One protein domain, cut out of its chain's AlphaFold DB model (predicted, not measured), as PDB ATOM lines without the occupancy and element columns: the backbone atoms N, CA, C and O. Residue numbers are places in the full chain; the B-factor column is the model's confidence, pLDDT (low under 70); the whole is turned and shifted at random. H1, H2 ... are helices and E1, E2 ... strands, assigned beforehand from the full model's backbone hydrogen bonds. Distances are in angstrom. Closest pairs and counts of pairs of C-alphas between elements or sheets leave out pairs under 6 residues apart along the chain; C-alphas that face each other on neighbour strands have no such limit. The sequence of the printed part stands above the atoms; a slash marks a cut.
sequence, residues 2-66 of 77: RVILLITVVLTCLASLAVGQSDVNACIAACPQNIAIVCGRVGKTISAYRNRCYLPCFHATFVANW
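What this domain is: This is residues 2 to 66 of the 77 residues of an uncharacterized protein of Leptidea sinapis (UniProt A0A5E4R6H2). A small head, made of a three-stranded sheet with the short helix H2 grazing it, has one long helix, H1, sticking out from it as an arm with residues 2 to 22. The end of H1 packs on H2, and the arm makes the length of the model. The 65 printed residues hold two named helices and three named strands, in the order H1, E1, E2, H2, E3; the sheet, E2 - E1 - E3, is antiparallel and the class is mixed. The whole is extended, with a radius of gyration of the C-alphas of 16.7 A, and spans 53 by 27 by 12 A.

How they stand to each other: In the sheet, E1, residues 38 to 42, is the inner strand between E2, residues 45 to 49, and E3, residues 61 to 65. E1 and E2 form a hairpin, antiparallel at 143 degrees, with N 40 and O 47 at 2.9 A. E1 and E3 are antiparallel at 154 degrees, with N 39 and O 64 at 2.8 A. The sheet is only just strongly twisted, its C-alphas up to 4.0 A off the best plane. H2, residues 54 to 57, only grazes the sheet with residues 54 to 56. E2, H2 and E3 form a split strand-helix-strand unit, two strands running the same way with E1 between them, and its crossover is right-handed. H1, residues 2 to 30, touches H2 with residues 24 to 28 alone; the closest C-alphas, of Val 24 and Cys 57, are 5.4 A apart. H1 is not on the sheet. In H1, 20 of 25 O i to N i+4 pairs are within hydrogen-bond range; H2 is too short for such a pair.

Where its parts are: H1 runs 45.2 A from C-alpha 2 at (2.928, 48.833, 14.569) to C-alpha 30 at (46.266, 37.624, 7.980). E1 measures 13.2 A, E2 12.5 A, H2 5.3 A and E3 12.0 A, ending at C-alpha 65 at (43.720, 20.854, -4.297).

The domain as a whole: The C-alphas farthest apart, of Arg 2 and Asn 65, are 52.9 A apart. The printed part has no cut and no long link. pLDDT is under 70 at residues 2 to 7, 9 and 11 to 22.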
ATOM      1  N   ARG A   2       2.416  49.945  15.411       61.75
ATOM      2  CA  ARG A   2       2.928  48.833  14.569       61.75
ATOM      3  C   ARG A   2       4.091  49.213  13.630       61.75
ATOM      4  O   ARG A   2       5.016  48.433  13.476       61.75
ATOM      5  N   VAL A   3       4.079  50.423  13.060       62.59
ATOM      6  CA  VAL A   3       5.125  50.904  12.127       62.59
ATOM      7  C   VAL A   3       6.462  51.171  12.829       62.59
ATOM      8  O   VAL A   3       7.509  50.804  12.316       62.59
ATOM      9  N   ILE A   4       6.428  51.743  14.037       65.50
ATOM     10  CA  ILE A   4       7.636  52.044  14.826       65.50
ATOM     11  C   ILE A   4       8.352  50.744  15.226       65.50
ATOM     12  O   ILE A   4       9.572  50.675  15.149       65.50
ATOM     13  N   LEU A   5       7.589  49.697  15.569       61.78
ATOM     14  CA  LEU A   5       8.125  48.376  15.908       61.78
ATOM     15  C   LEU A   5       8.826  47.698  14.716       61.78
ATOM     16  O   LEU A   5       9.825  47.014  14.889       61.78
ATOM     17  N   LEU A   6       8.313  47.889  13.495       64.88
ATOM     18  CA  LEU A   6       8.925  47.327  12.286       64.88
ATOM     19  C   LEU A   6      10.248  48.024  11.948       64.88
ATOM     20  O   LEU A   6      11.217  47.359  11.593       64.88
ATOM     21  N   ILE A   7      10.311  49.347  12.109       67.94
ATOM     22  CA  ILE A   7      11.524  50.133  11.838       67.94
ATOM     23  C   ILE A   7      12.659  49.733  12.789       67.94
ATOM     24  O   ILE A   7      13.796  49.560  12.347       67.94
ATOM     25  N   THR A   8      12.369  49.538  14.080       70.62
ATOM     26  CA  THR A   8      13.393  49.154  15.062       70.62
ATOM     27  C   THR A   8      13.935  47.745  14.826       70.62
ATOM     28  O   THR A   8      15.139  47.541  14.957       70.62
ATOM     29  N   VAL A   9      13.091  46.791  14.416       69.38
ATOM     30  CA  VAL A   9      13.513  45.417  14.078       69.38
ATOM     31  C   VAL A   9      14.407  45.384  12.833       69.38
ATOM     32  O   VAL A   9      15.391  44.649  12.791       69.38
ATOM     33  N   VAL A  10      14.109  46.198  11.817       70.75
ATOM     34  CA  VAL A  10      14.946  46.270  10.607       70.75
ATOM     35  C   VAL A  10      16.333  46.838  10.927       70.75
ATOM     36  O   VAL A  10      17.339  46.316  10.445       70.75
ATOM     37  N   LEU A  11      16.404  47.868  11.774       64.75
ATOM     38  CA  LEU A  11      17.668  48.518  12.123       64.75
ATOM     39  C   LEU A  11      18.603  47.600  12.936       64.75
ATOM     40  O   LEU A  11      19.810  47.588  12.696       64.75
ATOM     41  N   THR A  12      18.064  46.786  13.850       66.75
ATOM     42  CA  THR A  12      18.862  45.822  14.635       66.75
ATOM     43  C   THR A  12      19.345  44.634  13.798       66.75
ATOM     44  O   THR A  12      20.469  44.157  13.991       66.75
ATOM     45  N   CYS A  13      18.560  44.195  12.810       64.56
ATOM     46  CA  CYS A  13      18.998  43.178  11.852       64.56
ATOM     47  C   CYS A  13      20.203  43.653  11.026       64.56
ATOM     48  O   CYS A  13      21.176  42.913  10.891       64.56
ATOM     49  N   LEU A  14      20.182  44.894  10.524       62.28
ATOM     50  CA  LEU A  14      21.274  45.452   9.713       62.28
ATOM     51  C   LEU A  14      22.595  45.561  10.484       62.28
ATOM     52  O   LEU A  14      23.650  45.250   9.933       62.28
ATOM     53  N   ALA A  15      22.540  45.936  11.764       62.03
ATOM     54  CA  ALA A  15      23.729  45.978  12.611       62.03
ATOM     55  C   ALA A  15      24.379  44.589  12.755       62.03
ATOM     56  O   ALA A  15      25.598  44.475  12.671       62.03
ATOM     57  N   SER A  16      23.571  43.531  12.886       60.25
ATOM     58  CA  SER A  16      24.043  42.144  13.037       60.25
ATOM     59  C   SER A  16      24.795  41.629  11.800       60.25
ATOM     60  O   SER A  16      25.783  40.908  11.926       60.25
ATOM     61  N   LEU A  17      24.364  42.030  10.598       58.34
ATOM     62  CA  LEU A  17      25.025  41.671   9.336       58.34
ATOM     63  C   LEU A  17      26.412  42.322   9.194       58.34
ATOM     64  O   LEU A  17      27.323  41.712   8.636       58.34
ATOM     65  N   ALA A  18      26.591  43.538   9.715       58.62
ATOM     66  CA  ALA A  18      27.858  44.263   9.620       58.62
ATOM     67  C   ALA A  18      28.967  43.656  10.502       58.62
ATOM     68  O   ALA A  18      30.142  43.684  10.125       58.62
ATOM     69  N   VAL A  19      28.605  43.075  11.652       57.28
ATOM     70  CA  VAL A  19      29.581  42.488  12.585       57.28
ATOM     71  C   VAL A  19      30.244  41.248  11.974       57.28
ATOM     72  O   VAL A  19      31.466  41.161  11.952       57.28
ATOM     73  N   GLY A  20      29.460  40.353  11.360       58.31
ATOM     74  CA  GLY A  20      29.981  39.102  10.788       58.31
ATOM     75  C   GLY A  20      30.872  39.273   9.549       58.31
ATOM     76  O   GLY A  20      31.759  38.458   9.310       58.31
ATOM     77  N   GLN A  21      30.684  40.339   8.763       60.00
ATOM     78  CA  GLN A  21      31.516  40.609   7.580       60.00
ATOM     79  C   GLN A  21      32.924  41.111   7.959       60.00
ATOM     80  O   GLN A  21      33.893  40.873   7.232       60.00
ATOM     81  N   SER A  22      33.035  41.804   9.095       61.72
ATOM     82  CA  SER A  22      34.279  42.435   9.554       61.72
ATOM     83  C   SER A  22      35.327  41.396   9.971       61.72
ATOM     84  O   SER A  22      36.509  41.547   9.653       61.72
ATOM     85  N   ASP A  23      34.887  40.291  10.576       80.06
ATOM     86  CA  ASP A  23      35.762  39.212  11.045       80.06
ATOM     87  C   ASP A  23      36.392  38.419   9.887       80.06
ATOM     88  O   ASP A  23      37.580  38.077   9.914       80.06
ATOM     89  N   VAL A  24      35.625  38.181   8.818       85.38
ATOM     90  CA  VAL A  24      36.102  37.440   7.639       85.38
ATOM     91  C   VAL A  24      37.214  38.205   6.924       85.38
ATOM     92  O   VAL A  24      38.228  37.615   6.545       85.38
ATOM     93  N   ASN A  25      37.065  39.523   6.759       88.62
ATOM     94  CA  ASN A  25      38.060  40.334   6.057       88.62
ATOM     95  C   ASN A  25      39.380  40.429   6.839       88.62
ATOM     96  O   ASN A  25      40.454  40.308   6.251       88.62
ATOM     97  N   ALA A  26      39.304  40.579   8.166       91.38
ATOM     98  CA  ALA A  26      40.482  40.558   9.031       91.38
ATOM     99  C   ALA A  26      41.213  39.203   8.962       91.38
ATOM    100  O   ALA A  26      42.439  39.165   8.849       91.38
ATOM    101  N   CYS A  27      40.468  38.093   8.943       91.31
ATOM    102  CA  CYS A  27      41.041  36.756   8.785       91.31
ATOM    103  C   CYS A  27      41.752  36.583   7.431       91.31
ATOM    104  O   CYS A  27      42.884  36.103   7.377       91.31
ATOM    105  N   ILE A  28      41.131  37.032   6.336       91.81
ATOM    106  CA  ILE A  28      41.727  36.993   4.991       91.81
ATOM    107  C   ILE A  28      43.010  37.831   4.924       91.81
ATOM    108  O   ILE A  28      43.978  37.412   4.284       91.81
ATOM    109  N   ALA A  29      43.039  38.989   5.588       92.12
ATOM    110  CA  ALA A  29      44.204  39.872   5.612       92.12
ATOM    111  C   ALA A  29      45.419  39.250   6.324       92.12
ATOM    112  O   ALA A  29      46.555  39.555   5.966       92.12
ATOM    113  N   ALA A  30      45.198  38.350   7.289       93.56
ATOM    114  CA  ALA A  30      46.266  37.624   7.980       93.56
ATOM    115  C   ALA A  30      46.879  36.486   7.138       93.56
ATOM    116  O   ALA A  30      47.939  35.956   7.472       93.56
ATOM    117  N   CYS A  31      46.221  36.094   6.048       92.88
ATOM    118  CA  CYS A  31      46.670  35.014   5.185       92.88
ATOM    119  C   CYS A  31      47.645  35.497   4.098       92.88
ATOM    120  O   CYS A  31      47.538  36.624   3.600       92.88
ATOM    121  N   PRO A  32      48.574  34.629   3.653       93.00
ATOM    122  CA  PRO A  32      49.470  34.963   2.561       93.00
ATOM    123  C   PRO A  32      48.678  35.145   1.262       93.00
ATOM    124  O   PRO A  32      47.700  34.446   0.991       93.00
ATOM    125  N   GLN A  33      49.115  36.094   0.438       88.69
ATOM    126  CA  GLN A  33      48.412  36.490  -0.787       88.69
ATOM    127  C   GLN A  33      48.847  35.682  -2.022       88.69
ATOM    128  O   GLN A  33      48.491  36.029  -3.151       88.69
ATOM    129  N   ASN A  34      49.601  34.596  -1.834       90.00
ATOM    130  CA  ASN A  34      49.927  33.666  -2.908       90.00
ATOM    131  C   ASN A  34      48.675  32.888  -3.344       90.00
ATOM    132  O   ASN A  34      47.829  32.499  -2.532       90.00
ATOM    133  N   ILE A  35      48.561  32.667  -4.653       88.06
ATOM    134  CA  ILE A  35      47.452  31.921  -5.243       88.06
ATOM    135  C   ILE A  35      47.851  30.448  -5.306       88.06
ATOM    136  O   ILE A  35      48.778  30.077  -6.019       88.06
ATOM    137  N   ALA A  36      47.134  29.616  -4.563       92.19
ATOM    138  CA  ALA A  36      47.262  28.165  -4.564       92.19
ATOM    139  C   ALA A  36      45.854  27.589  -4.417       92.19
ATOM    140  O   ALA A  36      45.461  27.185  -3.327       92.19
ATOM    141  N   ILE A  37      45.065  27.659  -5.494       92.88
ATOM    142  CA  ILE A  37      43.617  27.432  -5.434       92.88
ATOM    143  C   ILE A  37      43.315  26.049  -4.842       92.88
ATOM    144  O   ILE A  37      43.885  25.032  -5.245       92.88
ATOM    145  N   VAL A  38      42.390  26.018  -3.887       94.44
ATOM    146  CA  VAL A  38      41.905  24.799  -3.236       94.44
ATOM    147  C   VAL A  38      40.388  24.757  -3.245       94.44
ATOM    148  O   VAL A  38      39.714  25.757  -3.482       94.44
ATOM    149  N   CYS A  39      39.851  23.590  -2.936       94.75
ATOM    150  CA  CYS A  39      38.425  23.351  -2.834       94.75
ATOM    151  C   CYS A  39      38.061  23.186  -1.368       94.75
ATOM    152  O   CYS A  39      38.641  22.351  -0.667       94.75
ATOM    153  N   GLY A  40      37.112  23.994  -0.914       93.38
ATOM    154  CA  GLY A  40      36.578  23.961   0.439       93.38
ATOM    155  C   GLY A  40      35.099  23.615   0.428       93.38
ATOM    156  O   GLY A  40      34.392  23.942  -0.524       93.38
ATOM    157  N   ARG A  41      34.625  22.959   1.484       93.31
ATOM    158  CA  ARG A  41      33.217  22.618   1.681       93.31
ATOM    159  C   ARG A  41      32.634  23.417   2.836       93.31
ATOM    160  O   ARG A  41      33.175  23.355   3.939       93.31
ATOM    161  N   VAL A  42      31.505  24.079   2.594       91.31
ATOM    162  CA  VAL A  42      30.657  24.695   3.626       91.31
ATOM    163  C   VAL A  42      29.285  24.028   3.547       91.31
ATOM    164  O   VAL A  42      28.592  24.118   2.530       91.31
ATOM    165  N   GLY A  43      28.910  23.283   4.586       89.56
ATOM    166  CA  GLY A  43      27.719  22.430   4.543       89.56
ATOM    167  C   GLY A  43      27.809  21.389   3.418       89.56
ATOM    168  O   GLY A  43      28.688  20.529   3.433       89.56
ATOM    169  N   LYS A  44      26.902  21.465   2.435       87.75
ATOM    170  CA  LYS A  44      26.874  20.571   1.257       87.75
ATOM    171  C   LYS A  44      27.544  21.165   0.012       87.75
ATOM    172  O   LYS A  44      27.717  20.458  -0.974       87.75
ATOM    173  N   THR A  45      27.926  22.439   0.046       89.06
ATOM    174  CA  THR A  45      28.445  23.158  -1.122       89.06
ATOM    175  C   THR A  45      29.966  23.098  -1.148       89.06
ATOM    176  O   THR A  45      30.606  23.353  -0.128       89.06
ATOM    177  N   ILE A  46      30.547  22.777  -2.308       91.06
ATOM    178  CA  ILE A  46      31.993  22.837  -2.555       91.06
ATOM    179  C   ILE A  46      32.289  24.069  -3.414       91.06
ATOM    180  O   ILE A  46      31.741  24.194  -4.508       91.06
ATOM    181  N   SER A  47      33.179  24.936  -2.937       90.81
ATOM    182  CA  SER A  47      33.593  26.173  -3.607       90.81
ATOM    183  C   SER A  47      35.115  26.262  -3.715       90.81
ATOM    184  O   SER A  47      35.849  25.621  -2.959       90.81
ATOM    185  N   ALA A  48      35.595  27.068  -4.660       92.94
ATOM    186  CA  ALA A  48      37.013  27.369  -4.811       92.94
ATOM    187  C   ALA A  48      37.446  28.487  -3.851       92.94
ATOM    188  O   ALA A  48      36.758  29.498  -3.716       92.94
ATOM    189  N   TYR A  49      38.613  28.327  -3.235       92.31
ATOM    190  CA  TYR A  49      39.252  29.315  -2.369       92.31
ATOM    191  C   TYR A  49      40.656  29.601  -2.889       92.31
ATOM    192  O   TYR A  49      41.334  28.704  -3.388       92.31
ATOM    193  N   ARG A  50      41.108  30.853  -2.763       93.38
ATOM    194  CA  ARG A  50      42.386  31.319  -3.333       93.38
ATOM    195  C   ARG A  50      43.592  30.535  -2.823       93.38
ATOM    196  O   ARG A  50      44.538  30.328  -3.577       93.38
ATOM    197  N   ASN A  51      43.547  30.130  -1.556       92.00
ATOM    198  CA  ASN A  51      44.518  29.253  -0.921       92.00
ATOM    199  C   ASN A  51      43.919  28.554   0.308       92.00
ATOM    200  O   ASN A  51      42.801  28.847   0.738       92.00
ATOM    201  N   ARG A  52      44.688  27.622   0.881       94.06
ATOM    202  CA  ARG A  52      44.284  26.833   2.053       94.06
ATOM    203  C   ARG A  52      44.071  27.670   3.317       94.06
ATOM    204  O   ARG A  52      43.280  27.266   4.161       94.06
ATOM    205  N   CYS A  53      44.735  28.820   3.434       95.44
ATOM    206  CA  CYS A  53      44.613  29.698   4.596       95.44
ATOM    207  C   CYS A  53      43.229  30.358   4.682       95.44
ATOM    208  O   CYS A  53      42.726  30.574   5.776       95.44
ATOM    209  N   TYR A  54      42.559  30.598   3.550       94.50
ATOM    210  CA  TYR A  54      41.218  31.198   3.548       94.50
ATOM    211  C   TYR A  54      40.119  30.264   4.064       94.50
ATOM    212  O   TYR A  54      39.082  30.745   4.504       94.50
ATOM    213  N   LEU A  55      40.316  28.944   4.032       93.69
ATOM    214  CA  LEU A  55      39.296  27.970   4.436       93.69
ATOM    215  C   LEU A  55      38.705  28.225   5.838       93.69
ATOM    216  O   LEU A  55      37.482  28.354   5.928       93.69
ATOM    217  N   PRO A  56      39.506  28.355   6.915       93.75
ATOM    218  CA  PRO A  56      38.979  28.652   8.246       93.75
ATOM    219  C   PRO A  56      38.220  29.983   8.323       93.75
ATOM    220  O   PRO A  56      37.230  30.044   9.046       93.75
ATOM    221  N   CYS A  57      38.601  31.005   7.542       93.50
ATOM    222  CA  CYS A  57      37.912  32.305   7.524       93.50
ATOM    223  C   CYS A  57      36.452  32.210   7.058       93.50
ATOM    224  O   CYS A  57      35.643  33.068   7.386       93.50
ATOM    225  N   PHE A  58      36.117  31.170   6.293       90.94
ATOM    226  CA  PHE A  58      34.761  30.902   5.812       90.94
ATOM    227  C   PHE A  58      34.142  29.660   6.465       90.94
ATOM    228  O   PHE A  58      33.150  29.138   5.958       90.94
ATOM    229  N   HIS A  59      34.750  29.142   7.540       93.06
ATOM    230  CA  HIS A  59      34.370  27.873   8.172       93.06
ATOM    231  C   HIS A  59      34.283  26.702   7.174       93.06
ATOM    232  O   HIS A  59      33.460  25.794   7.305       93.06
ATOM    233  N   ALA A  60      35.135  26.733   6.148       93.31
ATOM    234  CA  ALA A  60      35.186  25.723   5.110       93.31
ATOM    235  C   ALA A  60      36.155  24.600   5.491       93.31
ATOM    236  O   ALA A  60      37.252  24.835   5.997       93.31
ATOM    237  N   THR A  61      35.782  23.360   5.187       94.12
ATOM    238  CA  THR A  61      36.675  22.202   5.342       94.12
ATOM    239  C   THR A  61      37.401  21.931   4.033       94.12
ATOM    240  O   THR A  61      36.780  21.964   2.972       94.12
ATOM    241  N   PHE A  62      38.701  21.644   4.078       94.31
ATOM    242  CA  PHE A  62      39.461  21.272   2.882       94.31
ATOM    243  C   PHE A  62      38.903  19.992   2.243       94.31
ATOM    244  O   PHE A  62      38.676  19.000   2.932       94.31
ATOM    245  N   VAL A  63      38.730  20.013   0.922       93.81
ATOM    246  CA  VAL A  63      38.283  18.862   0.125       93.81
ATOM    247  C   VAL A  63      39.421  18.338  -0.742       93.81
ATOM    248  O   VAL A  63      39.734  17.152  -0.703       93.81
ATOM    249  N   ALA A  64      40.020  19.214  -1.548       92.88
ATOM    250  CA  ALA A  64      41.057  18.855  -2.507       92.88
ATOM    251  C   ALA A  64      41.862  20.088  -2.928       92.88
ATOM    252  O   ALA A  64      41.391  21.223  -2.824       92.88
ATOM    253  N   ASN A  65      43.060  19.856  -3.462       92.56
ATOM    254  CA  ASN A  65      43.720  20.854  -4.297       92.56
ATOM    255  C   ASN A  65      42.946  20.992  -5.615       92.56
ATOM    256  O   ASN A  65      42.284  20.043  -6.041       92.56
ATOM    257  N   TRP A  66      43.019  22.165  -6.246       87.44
ATOM    258  CA  TRP A  66      42.404  22.390  -7.556       87.44
ATOM    259  C   TRP A  66      42.821  21.303  -8.574       87.44
ATOM    260  O   TRP A  66      43.992  20.914  -8.576       87.44
TER     261      TRP A  66